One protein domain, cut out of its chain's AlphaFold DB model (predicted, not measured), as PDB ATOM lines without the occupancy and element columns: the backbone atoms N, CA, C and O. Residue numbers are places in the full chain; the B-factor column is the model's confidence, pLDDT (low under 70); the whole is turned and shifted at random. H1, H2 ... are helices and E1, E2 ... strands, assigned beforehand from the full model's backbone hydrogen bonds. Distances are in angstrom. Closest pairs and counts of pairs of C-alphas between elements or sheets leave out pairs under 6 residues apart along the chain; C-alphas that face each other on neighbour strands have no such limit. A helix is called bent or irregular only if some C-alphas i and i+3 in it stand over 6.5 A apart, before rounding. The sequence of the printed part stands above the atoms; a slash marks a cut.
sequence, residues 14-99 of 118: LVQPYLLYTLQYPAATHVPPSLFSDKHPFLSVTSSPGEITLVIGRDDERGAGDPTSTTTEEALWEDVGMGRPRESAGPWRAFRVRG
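Overview. This is residues 14 to 99 of the 118 residues of an uncharacterized protein of Saitozyma podzolica (UniProt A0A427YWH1). A twisted sheet of four strands forms a wall; H2 crosses one face, and residues 14 to 16 and 94 to 96 pair in an arm bent away from it. The printed part has 86 residues, with E1, H1, E2, E3, H2, E4 along the chain. The antiparallel sheet runs E2, E3, E1, E4. The class is mixed; the whole is compact, radius of gyration of the C-alphas 13.5 A, spans 40 by 38 by 22 A.

Along the chain. E1, residues 14 to 26, 32.6 A, begins at C-alpha (192.185, 55.783, 134.993) and bends by 78 degrees at Pro 17. E4, residues 87 to 98, 31.3 A, bends by 63 degrees at residue 91; its last C-alpha, C-alpha 98, is at (196.166, 53.720, 140.620). E3, residues 51 to 59, spans 26.1 A, E2, residues 43 to 47, 13.3 A, H2, residues 73 to 80, 11.8 A, and H1, residues 33 to 36, 5.8 A.

Arrangement. Within hydrogen-bond range are N 16 and O 94 of E1 and E4, 2.9 A, N 23 and O 54 of E1 and E3, 2.8 A, and N 44 and O 55 of the hairpin E2 and E3, 2.9 A. H2, height over the sheet 9.5 A, runs across E1 at 82 degrees on the local plane; the closest C-alphas, Leu 23 and Trp 77, are 7.7 A apart. H1 only grazes the sheet. In H2, 2 of 4 O i to N i+4 pairs are within range; H1 is too short for one. E1, H1, E2 and E3, H2, E4 are split strand-helix-strand units, a strand between two that run the same way, with right-handed crossovers.

Size, cuts and confidence. The farthest C-alphas, Pro 49 and Gly 65, are 42.9 A apart. The printed part has no cut. The link E3 to H2 is long, 13 residues; residues 60 to 71 have pLDDT under 70.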
ATOM      1  N   LEU A  14     191.904  54.802 136.036       89.31
ATOM      2  CA  LEU A  14     192.185  55.783 134.993       89.31
ATOM      3  C   LEU A  14     191.955  55.176 133.616       89.31
ATOM      4  O   LEU A  14     192.713  54.304 133.187       89.31
ATOM      5  N   VAL A  15     190.944  55.672 132.911       91.00
ATOM      6  CA  VAL A  15     190.703  55.325 131.505       91.00
ATOM      7  C   VAL A  15     191.933  55.712 130.684       91.00
ATOM      8  O   VAL A  15     192.438  56.827 130.816       91.00
ATOM      9  N   GLN A  16     192.440  54.790 129.868       91.88
ATOM     10  CA  GLN A  16     193.527  55.087 128.937       91.88
ATOM     11  C   GLN A  16     192.988  55.820 127.697       91.88
ATOM     12  O   GLN A  16     191.877  55.518 127.257       91.88
ATOM     13  N   PRO A  17     193.743  56.783 127.134       88.44
ATOM     14  CA  PRO A  17     193.287  57.611 126.013       88.44
ATOM     15  C   PRO A  17     193.391  56.922 124.640       88.44
ATOM     16  O   PRO A  17     193.014  57.514 123.637       88.44
ATOM     17  N   TYR A  18     193.902  55.691 124.593       87.56
ATOM     18  CA  TYR A  18     194.099  54.899 123.381       87.56
ATOM     19  C   TYR A  18     193.191  53.663 123.370       87.56
ATOM     20  O   TYR A  18     192.799  53.136 124.419       87.56
ATOM     21  N   LEU A  19     192.886  53.177 122.170       90.81
ATOM     22  CA  LEU A  19     192.201  51.909 121.942       90.81
ATOM     23  C   LEU A  19     193.224  50.779 121.875       90.81
ATOM     24  O   LEU A  19     194.306  50.941 121.314       90.81
ATOM     25  N   LEU A  20     192.884  49.630 122.454       93.31
ATOM     26  CA  LEU A  20     193.724  48.439 122.401       93.31
ATOM     27  C   LEU A  20     193.196  47.434 121.383       93.31
ATOM     28  O   LEU A  20     191.991  47.205 121.293       93.31
ATOM     29  N   TYR A  21     194.109  46.766 120.692       94.06
ATOM     30  CA  TYR A  21     193.812  45.659 119.791       94.06
ATOM     31  C   TYR A  21     194.626  44.445 120.201       94.06
ATOM     32  O   TYR A  21     195.788  44.576 120.587       94.06
ATOM     33  N   THR A  22     194.011  43.273 120.116       95.75
ATOM     34  CA  THR A  22     194.643  41.985 120.412       95.75
ATOM     35  C   THR A  22     194.889  41.247 119.105       95.75
ATOM     36  O   THR A  22     193.935  41.031 118.361       95.75
ATOM     37  N   LEU A  23     196.131  40.850 118.838       96.69
ATOM     38  CA  LEU A  23     196.524  40.066 117.667       96.69
ATOM     39  C   LEU A  23     197.130  38.738 118.132       96.69
ATOM     40  O   LEU A  23     198.011  38.734 118.994       96.69
ATOM     41  N   GLN A  24     196.684  37.625 117.558       97.44
ATOM     42  CA  GLN A  24     197.188  36.294 117.895       97.44
ATOM     43  C   GLN A  24     198.017  35.702 116.758       97.44
ATOM     44  O   GLN A  24     197.604  35.681 115.596       97.44
ATOM     45  N   TYR A  25     199.176  35.158 117.107       97.81
ATOM     46  CA  TYR A  25     200.141  34.578 116.184       97.81
ATOM     47  C   TYR A  25     200.524  33.150 116.598       97.81
ATOM     48  O   TYR A  25     200.481  32.813 117.781       97.81
ATOM     49  N   PRO A  26     200.947  32.292 115.650       97.19
ATOM     50  CA  PRO A  26     201.622  31.040 115.981       97.19
ATOM     51  C   PRO A  26     202.791  31.244 116.963       97.19
ATOM     52  O   PRO A  26     203.522  32.224 116.851       97.19
ATOM     53  N   ALA A  27     203.052  30.273 117.845       95.69
ATOM     54  CA  ALA A  27     204.199  30.324 118.767       95.69
ATOM     55  C   ALA A  27     205.565  30.484 118.070       95.69
ATOM     56  O   ALA A  27     206.500  31.022 118.650       95.69
ATOM     57  N   ALA A  28     205.687  30.013 116.825       94.88
ATOM     58  CA  ALA A  28     206.916  30.107 116.039       94.88
ATOM     59  C   ALA A  28     207.106  31.468 115.342       94.88
ATOM     60  O   ALA A  28     208.102  31.661 114.643       94.88
ATOM     61  N   THR A  29     206.155  32.398 115.470       96.25
ATOM     62  CA  THR A  29     206.252  33.706 114.823       96.25
ATOM     63  C   THR A  29     207.386  34.526 115.430       96.25
ATOM     64  O   THR A  29     207.484  34.696 116.641       96.25
ATOM     65  N   HIS A  30     208.241  35.072 114.569       94.06
ATOM     66  CA  HIS A  30     209.321  35.957 114.983       94.06
ATOM     67  C   HIS A  30     208.770  37.310 115.459       94.06
ATOM     68  O   HIS A  30     208.048  37.981 114.722       94.06
ATOM     69  N   VAL A  31     209.147  37.726 116.671       94.75
ATOM     70  CA  VAL A  31     208.832  39.051 117.225       94.75
ATOM     71  C   VAL A  31     210.005  39.992 116.924       94.75
ATOM     72  O   VAL A  31     211.075  39.825 117.513       94.75
ATOM     73  N   PRO A  32     209.862  40.962 116.003       93.19
ATOM     74  CA  PRO A  32     210.973  41.826 115.632       93.19
ATOM     75  C   PRO A  32     211.313  42.810 116.767       93.19
ATOM     76  O   PRO A  32     210.403  43.393 117.356       93.19
ATOM     77  N   PRO A  33     212.602  43.090 117.045       91.94
ATOM     78  CA  PRO A  33     212.992  44.065 118.070       91.94
ATOM     79  C   PRO A  33     212.419  45.471 117.839       91.94
ATOM     80  O   PRO A  33     212.160  46.195 118.796       91.94
ATOM     81  N   SER A  34     212.174  45.844 116.577       90.62
ATOM     82  CA  SER A  34     211.556  47.121 116.195       90.62
ATOM     83  C   SER A  34     210.147  47.315 116.759       90.62
ATOM     84  O   SER A  34     209.692  48.453 116.857       90.62
ATOM     85  N   LEU A  35     209.469  46.228 117.149       91.94
ATOM     86  CA  LEU A  35     208.162  46.280 117.798       91.94
ATOM     87  C   LEU A  35     208.213  47.036 119.131       91.94
ATOM     88  O   LEU A  35     207.263  47.724 119.475       91.94
ATOM     89  N   PHE A  36     209.335  46.952 119.851       91.31
ATOM     90  CA  PHE A  36     209.539  47.589 121.156       91.31
ATOM     91  C   PHE A  36     210.073  49.027 121.055       91.31
ATOM     92  O   PHE A  36     210.659  49.540 122.005       91.31
ATOM     93  N   SER A  37     209.913  49.668 119.897       88.44
ATOM     94  CA  SER A  37     210.183  51.099 119.736       88.44
ATOM     95  C   SER A  37     209.042  51.946 120.312       88.44
ATOM     96  O   SER A  37     207.945  51.447 120.556       88.44
ATOM     97  N   ASP A  38     209.261  53.254 120.460       83.56
ATOM     98  CA  ASP A  38     208.277  54.213 121.004       83.56
ATOM     99  C   ASP A  38     207.083  54.494 120.062       83.56
ATOM    100  O   ASP A  38     206.386  55.498 120.182       83.56
ATOM    101  N   LYS A  39     206.848  53.610 119.088       85.75
ATOM    102  CA  LYS A  39     205.818  53.731 118.055       85.75
ATOM    103  C   LYS A  39     204.404  53.501 118.586       85.75
ATOM    104  O   LYS A  39     203.444  54.007 118.011       85.75
ATOM    105  N   HIS A  40     204.267  52.717 119.655       88.50
ATOM    106  CA  HIS A  40     202.974  52.334 120.210       88.50
ATOM    107  C   HIS A  40     202.799  52.925 121.617       88.50
ATOM    108  O   HIS A  40     203.632  52.655 122.484       88.50
ATOM    109  N   PRO A  41     201.700  53.654 121.907       90.25
ATOM    110  CA  PRO A  41     201.435  54.194 123.247       90.25
ATOM    111  C   PRO A  41     201.230  53.099 124.307       90.25
ATOM    112  O   PRO A  41     201.352  53.348 125.506       90.25
ATOM    113  N   PHE A  42     200.918  51.878 123.867       92.19
ATOM    114  CA  PHE A  42     200.890  50.683 124.694       92.19
ATOM    115  C   PHE A  42     201.339  49.476 123.882       92.19
ATOM    116  O   PHE A  42     200.939  49.310 122.729       92.19
ATOM    117  N   LEU A  43     202.119  48.609 124.516       94.38
ATOM    118  CA  LEU A  43     202.565  47.350 123.949       94.38
ATOM    119  C   LEU A  43     202.625  46.307 125.062       94.38
ATOM    120  O   LEU A  43     203.250  46.529 126.097       94.38
ATOM    121  N   SER A  44     202.001  45.158 124.833       96.06
ATOM    122  CA  SER A  44     202.173  43.966 125.657       96.06
ATOM    123  C   SER A  44     202.361  42.759 124.757       96.06
ATOM    124  O   SER A  44     201.584  42.556 123.826       96.06
ATOM    125  N   VAL A  45     203.380  41.955 125.043       96.56
ATOM    126  CA  VAL A  45     203.672  40.717 124.320       96.56
ATOM    127  C   VAL A  45     203.631  39.576 125.320       96.56
ATOM    128  O   VAL A  45     204.413  39.551 126.269       96.56
ATOM    129  N   THR A  46     202.744  38.618 125.087       97.38
ATOM    130  CA  THR A  46     202.637  37.403 125.891       97.38
ATOM    131  C   THR A  46     202.974  36.211 125.014       97.38
ATOM    132  O   THR A  46     202.291  35.952 124.027       97.38
ATOM    133  N   SER A  47     204.011  35.463 125.386       95.31
ATOM    134  CA  SER A  47     204.347  34.193 124.739       95.31
ATOM    135  C   SER A  47     203.832  33.036 125.585       95.31
ATOM    136  O   SER A  47     204.107  32.963 126.781       95.31
ATOM    137  N   SER A  48     203.132  32.105 124.950       94.00
ATOM    138  CA  SER A  48     202.762  30.810 125.517       94.00
ATOM    139  C   SER A  48     203.272  29.682 124.603       94.00
ATOM    140  O   SER A  48     203.711  29.958 123.486       94.00
ATOM    141  N   PRO A  49     203.231  28.403 125.024       94.19
ATOM    142  CA  PRO A  49     203.684  27.302 124.171       94.19
ATOM    143  C   PRO A  49     202.923  27.157 122.840       94.19
ATOM    144  O   PRO A  49     203.469  26.596 121.893       94.19
ATOM    145  N   GLY A  50     201.670  27.624 122.761       94.62
ATOM    146  CA  GLY A  50     200.819  27.473 121.571       94.62
ATOM    147  C   GLY A  50     200.749  28.710 120.672       94.62
ATOM    148  O   GLY A  50     200.485  28.593 119.472       94.62
ATOM    149  N   GLU A  51     201.021  29.887 121.230       96.81
ATOM    150  CA  GLU A  51     200.757  31.164 120.573       96.81
ATOM    151  C   GLU A  51     201.573  32.316 121.160       96.81
ATOM    152  O   GLU A  51     202.033  32.277 122.306       96.81
ATOM    153  N   ILE A  52     201.684  33.374 120.366       97.94
ATOM    154  CA  ILE A  52     202.097  34.700 120.810       97.94
ATOM    155  C   ILE A  52     200.873  35.604 120.710       97.94
ATOM    156  O   ILE A  52     200.295  35.751 119.633       97.94
ATOM    157  N   THR A  53     200.514  36.234 121.821       97.81
ATOM    158  CA  THR A  53     199.433  37.217 121.883       97.81
ATOM    159  C   THR A  53     200.032  38.599 122.071       97.81
ATOM    160  O   THR A  53     200.771  38.861 123.023       97.81
ATOM    161  N   LEU A  54     199.705  39.486 121.142       97.00
ATOM    162  CA  LEU A  54     200.135  40.870 121.117       97.00
ATOM    163  C   LEU A  54     198.957  41.772 121.480       97.00
ATOM    164  O   LEU A  54     197.874  41.626 120.921       97.00
ATOM    165  N   VAL A  55     199.178  42.732 122.374       96.06
ATOM    166  CA  VAL A  55     198.236  43.821 122.646       96.06
ATOM    167  C   VAL A  55     198.906  45.139 122.293       96.06
ATOM    168  O   VAL A  55     199.895  45.510 122.924       96.06
ATOM    169  N   ILE A  56     198.369  45.847 121.302       94.19
ATOM    170  CA  ILE A  56     198.883  47.146 120.848       94.19
ATOM    171  C   ILE A  56     197.877  48.256 121.120       94.19
ATOM    172  O   ILE A  56     196.676  48.081 120.919       94.19
ATOM    173  N   GLY A  57     198.380  49.402 121.568       92.25
ATOM    174  CA  GLY A  57     197.622  50.640 121.667       92.25
ATOM    175  C   GLY A  57     197.696  51.461 120.387       92.25
ATOM    176  O   GLY A  57     198.744  51.530 119.745       92.25
ATOM    177  N   ARG A  58     196.584  52.106 120.045       87.69
ATOM    178  CA  ARG A  58     196.473  53.128 119.000       87.69
ATOM    179  C   ARG A  58     195.735  54.324 119.560       87.69
ATOM    180  O   ARG A  58     194.752  54.148 120.281       87.69
ATOM    181  N   ASP A  59     196.196  55.517 119.223       83.06
ATOM    182  CA  ASP A  59     195.483  56.728 119.598       83.06
ATOM    183  C   ASP A  59     194.054  56.685 119.038       83.06
ATOM    184  O   ASP A  59     193.818  56.238 117.915       83.06
ATOM    185  N   ASP A  60     193.079  57.079 119.860       69.19
ATOM    186  CA  ASP A  60     191.686  57.169 119.432       69.19
ATOM    187  C   ASP A  60     191.542  58.402 118.525       69.19
ATOM    188  O   ASP A  60     191.273  59.514 118.989       69.19
ATOM    189  N   GLU A  61     191.751  58.229 117.215       57.47
ATOM    190  CA  GLU A  61     191.678  59.320 116.227       57.47
ATOM    191  C   GLU A  61     190.284  59.977 116.147       57.47
ATOM    192  O   GLU A  61     190.134  61.058 115.576       57.47
ATOM    193  N   ARG A  62     189.261  59.423 116.823       53.12
ATOM    194  CA  ARG A  62     187.938  60.063 116.963       53.12
ATOM    195  C   ARG A  62     187.973  61.410 117.699       53.12
ATOM    196  O   ARG A  62     186.973  62.124 117.675       53.12
ATOM    197  N   GLY A  63     189.091  61.781 118.330       45.97
ATOM    198  CA  GLY A  63     189.292  63.091 118.958       45.97
ATOM    199  C   GLY A  63     189.833  64.203 118.045       45.97
ATOM    200  O   GLY A  63     189.868  65.351 118.483       45.97
ATOM    201  N   ALA A  64     190.245  63.904 116.806       43.47
ATOM    202  CA  ALA A  64     191.009  64.832 115.964       43.47
ATOM    203  C   ALA A  64     190.414  65.046 114.560       43.47
ATOM    204  O   ALA A  64     191.141  65.058 113.582       43.47
ATOM    205  N   GLY A  65     189.098  65.245 114.443       38.69
ATOM    206  CA  GLY A  65     188.482  65.966 113.312       38.69
ATOM    207  C   GLY A  65     188.616  65.395 111.887       38.69
ATOM    208  O   GLY A  65     187.996  65.964 110.991       38.69
ATOM    209  N   ASP A  66     189.345  64.301 111.661       42.41
ATOM    210  CA  ASP A  66     189.424  63.610 110.373       42.41
ATOM    211  C   ASP A  66     188.633  62.288 110.437       42.41
ATOM    212  O   ASP A  66     189.115  61.281 110.957       42.41
ATOM    213  N   PRO A  67     187.383  62.263 109.942       43.22
ATOM    214  CA  PRO A  67     186.524  61.081 109.984       43.22
ATOM    215  C   PRO A  67     186.947  59.971 109.006       43.22
ATOM    216  O   PRO A  67     186.276  58.940 108.947       43.22
ATOM    217  N   THR A  68     188.018  60.159 108.229       45.31
ATOM    218  CA  THR A  68     188.456  59.208 107.196       45.31
ATOM    219  C   THR A  68     189.584  58.276 107.630       45.31
ATOM    220  O   THR A  68     189.787  57.243 106.991       45.31
ATOM    221  N   SER A  69     190.269  58.566 108.737       48.25
ATOM    222  CA  SER A  69     191.347  57.715 109.246       48.25
ATOM    223  C   SER A  69     190.773  56.591 110.120       48.25
ATOM    224  O   SER A  69     190.848  56.562 111.344       48.25
ATOM    225  N   THR A  70     190.069  55.661 109.472       55.69
ATOM    226  CA  THR A  70     189.703  54.395 110.111       55.69
ATOM    227  C   THR A  70     190.924  53.496 110.012       55.69
ATOM    228  O   THR A  70     191.271  53.059 108.918       55.69
ATOM    229  N   THR A  71     191.592  53.232 111.137       63.06
ATOM    230  CA  THR A  71     192.637  52.204 111.181       63.06
ATOM    231  C   THR A  71     192.005  50.886 110.740       63.06
ATOM    232  O   THR A  71     191.149  50.341 111.440       63.06
ATOM    233  N   THR A  72     192.367  50.412 109.548       76.75
ATOM    234  CA  THR A  72     191.911  49.114 109.053       76.75
ATOM    235  C   THR A  72     192.569  48.008 109.860       76.75
ATOM    236  O   THR A  72     193.643  48.195 110.438       76.75
ATOM    237  N   GLU A  73     191.926  46.845 109.903       77.31
ATOM    238  CA  GLU A  73     192.497  45.659 110.535       77.31
ATOM    239  C   GLU A  73     193.883  45.360 109.928       77.31
ATOM    240  O   GLU A  73     194.858  45.174 110.651       77.31
ATOM    241  N   GLU A  74     194.008  45.487 108.604       83.62
ATOM    242  CA  GLU A  74     195.251  45.348 107.841       83.62
ATOM    243  C   GLU A  74     196.368  46.276 108.313       83.62
ATOM    244  O   GLU A  74     197.487  45.822 108.573       83.62
ATOM    245  N   ALA A  75     196.057  47.561 108.489       83.81
ATOM    246  CA  ALA A  75     197.026  48.538 108.961       83.81
ATOM    247  C   ALA A  75     197.546  48.197 110.369       83.81
ATOM    248  O   ALA A  75     198.685  48.524 110.695       83.81
ATOM    249  N   LEU A  76     196.757  47.506 111.206       83.75
ATOM    250  CA  LEU A  76     197.201  47.107 112.543       83.75
ATOM    251  C   LEU A  76     198.373  46.129 112.489       83.75
ATOM    252  O   LEU A  76     199.336  46.325 113.233       83.75
ATOM    253  N   TRP A  77     198.301  45.087 111.655       86.19
ATOM    254  CA  TRP A  77     199.321  44.033 111.642       86.19
ATOM    255  C   TRP A  77     200.464  44.255 110.650       86.19
ATOM    256  O   TRP A  77     201.541  43.676 110.820       86.19
ATOM    257  N   GLU A  78     200.283  45.093 109.628       88.81
ATOM    258  CA  GLU A  78     201.412  45.552 108.807       88.81
ATOM    259  C   GLU A  78     202.390  46.373 109.651       88.81
ATOM    260  O   GLU A  78     203.605  46.188 109.590       88.81
ATOM    261  N   ASP A  79     201.845  47.220 110.518       86.56
ATOM    262  CA  ASP A  79     202.609  48.157 111.325       86.56
ATOM    263  C   ASP A  79     203.487  47.494 112.403       86.56
ATOM    264  O   ASP A  79     204.532  48.047 112.761       86.56
ATOM    265  N   VAL A  80     203.091  46.307 112.883       89.25
ATOM    266  CA  VAL A  80     203.863  45.495 113.848       89.25
ATOM    267  C   VAL A  80     204.925  44.623 113.169       89.25
ATOM    268  O   VAL A  80     205.810  44.097 113.841       89.25
ATOM    269  N   GLY A  81     204.861  44.455 111.842       90.88
ATOM    270  CA  GLY A  81     205.880  43.743 111.063       90.88
ATOM    271  C   GLY A  81     205.961  42.232 111.314       90.88
ATOM    272  O   GLY A  81     206.985  41.621 111.019       90.88
ATOM    273  N   MET A  82     204.906  41.620 111.860       92.81
ATOM    274  CA  MET A  82     204.836  40.176 112.160       92.81
ATOM    275  C   MET A  82     204.019  39.381 111.126       92.81
ATOM    276  O   MET A  82     203.849  38.168 111.259       92.81
ATOM    277  N   GLY A  83     203.513  40.059 110.091       92.62
ATOM    278  CA  GLY A  83     202.582  39.494 109.118       92.62
ATOM    279  C   GLY A  83     201.147  39.425 109.645       92.62
ATOM    280  O   GLY A  83     200.831  39.940 110.720       92.62
ATOM    281  N   ARG A  84     200.262  38.791 108.867       95.06
ATOM    282  CA  ARG A  84     198.840  38.663 109.210       95.06
ATOM    283  C   ARG A  84     198.651  37.730 110.421       95.06
ATOM    284  O   ARG A  84     199.175  36.613 110.389       95.06
ATOM    285  N   PRO A  85     197.905  38.141 111.460       96.19
ATOM    286  CA  PRO A  85     197.597  37.288 112.599       96.19
ATOM    287  C   PRO A  85     196.602  36.185 112.216       96.19
ATOM    288  O   PRO A  85     195.918  36.263 111.194       96.19
ATOM    289  N   ARG A  86     196.506  35.150 113.056       96.25
ATOM    290  CA  ARG A  86     195.441  34.138 112.960       96.25
ATOM    291  C   ARG A  86     194.091  34.733 113.325       96.25
ATOM    292  O   ARG A  86     193.108  34.483 112.638       96.25
ATOM    293  N   GLU A  87     194.083  35.515 114.397       94.75
ATOM    294  CA  GLU A  87     192.900  36.165 114.941       94.75
ATOM    295  C   GLU A  87     193.245  37.591 115.360       94.75
ATOM    296  O   GLU A  87     194.358  37.876 115.817       94.75
ATOM    297  N   SER A  88     192.269  38.481 115.221       94.00
ATOM    298  CA  SER A  88     192.323  39.834 115.747       94.00
ATOM    299  C   SER A  88     191.032  40.127 116.520       94.00
ATOM    300  O   SER A  88     189.975  39.565 116.224       94.00
ATOM    301  N   ALA A  89     191.112  40.978 117.541       93.06
ATOM    302  CA  ALA A  89     189.931  41.473 118.243       93.06
ATOM    303  C   ALA A  89     190.151  42.877 118.824       93.06
ATOM    304  O   ALA A  89     191.282  43.329 119.025       93.06
ATOM    305  N   GLY A  90     189.040  43.558 119.114       90.50
ATOM    306  CA  GLY A  90     188.993  44.940 119.586       90.50
ATOM    307  C   GLY A  90     188.042  45.802 118.740       90.50
ATOM    308  O   GLY A  90     187.262  45.258 117.957       90.50
ATOM    309  N   PRO A  91     188.086  47.138 118.888       91.81
ATOM    310  CA  PRO A  91     188.916  47.876 119.840       91.81
ATOM    311  C   PRO A  91     188.447  47.706 121.294       91.81
ATOM    312  O   PRO A  91     187.255  47.764 121.594       91.81
ATOM    313  N   TRP A  92     189.395  47.550 122.214       93.12
ATOM    314  CA  TRP A  92     189.166  47.478 123.656       93.12
ATOM    315  C   TRP A  92     189.498  48.807 124.339       93.12
ATOM    316  O   TRP A  92     190.389  49.540 123.908       93.12
ATOM    317  N   ARG A  93     188.832  49.087 125.463       92.56
ATOM    318  CA  ARG A  93     189.201  50.183 126.371       92.56
ATOM    319  C   ARG A  93     189.966  49.639 127.569       92.56
ATOM    320  O   ARG A  93     189.506  48.706 128.221       92.56
ATOM    321  N   ALA A  94     191.102  50.258 127.875       91.75
ATOM    322  CA  ALA A  94     191.907  49.911 129.039       91.75
ATOM    323  C   ALA A  94     191.714  50.889 130.194       91.75
ATOM    324  O   ALA A  94     191.509  52.089 130.005       91.75
ATOM    325  N   PHE A  95     191.863  50.363 131.406       92.50
ATOM    326  CA  PHE A  95     191.930  51.142 132.631       92.50
ATOM    327  C   PHE A  95     193.245  50.834 133.339       92.50
ATOM    328  O   PHE A  95     193.612  49.673 133.510       92.50
ATOM    329  N   ARG A  96     193.944  51.873 133.793       89.75
ATOM    330  CA  ARG A  96     195.070  51.742 134.713       89.75
ATOM    331  C   ARG A  96     194.556  51.905 136.134       89.75
ATOM    332  O   ARG A  96     193.990  52.942 136.472       89.75
ATOM    333  N   VAL A  97     194.799  50.907 136.972       89.44
ATOM    334  CA  VAL A  97     194.542  51.002 138.412       89.44
ATOM    335  C   VAL A  97     195.644  51.852 139.053       89.44
ATOM    336  O   VAL A  97     196.833  51.608 138.836       89.44
ATOM    337  N   ARG A  98     195.267  52.884 139.813       82.56
ATOM    338  CA  ARG A  98     196.166  53.720 140.620       82.56
ATOM    339  C   ARG A  98     196.070  53.343 142.096       82.56
ATOM    340  O   ARG A  98     194.988  53.072 142.602       82.56
ATOM    341  N   GLY A  99     197.202  53.441 142.783       74.12
ATOM    342  CA  GLY A  99     197.314  53.249 144.229       74.12
ATOM    343  C   GLY A  99     198.368  52.202 144.596       74.12
ATOM    344  O   GLY A  99     198.878  51.512 143.711       74.12
TER     345      GLY A  99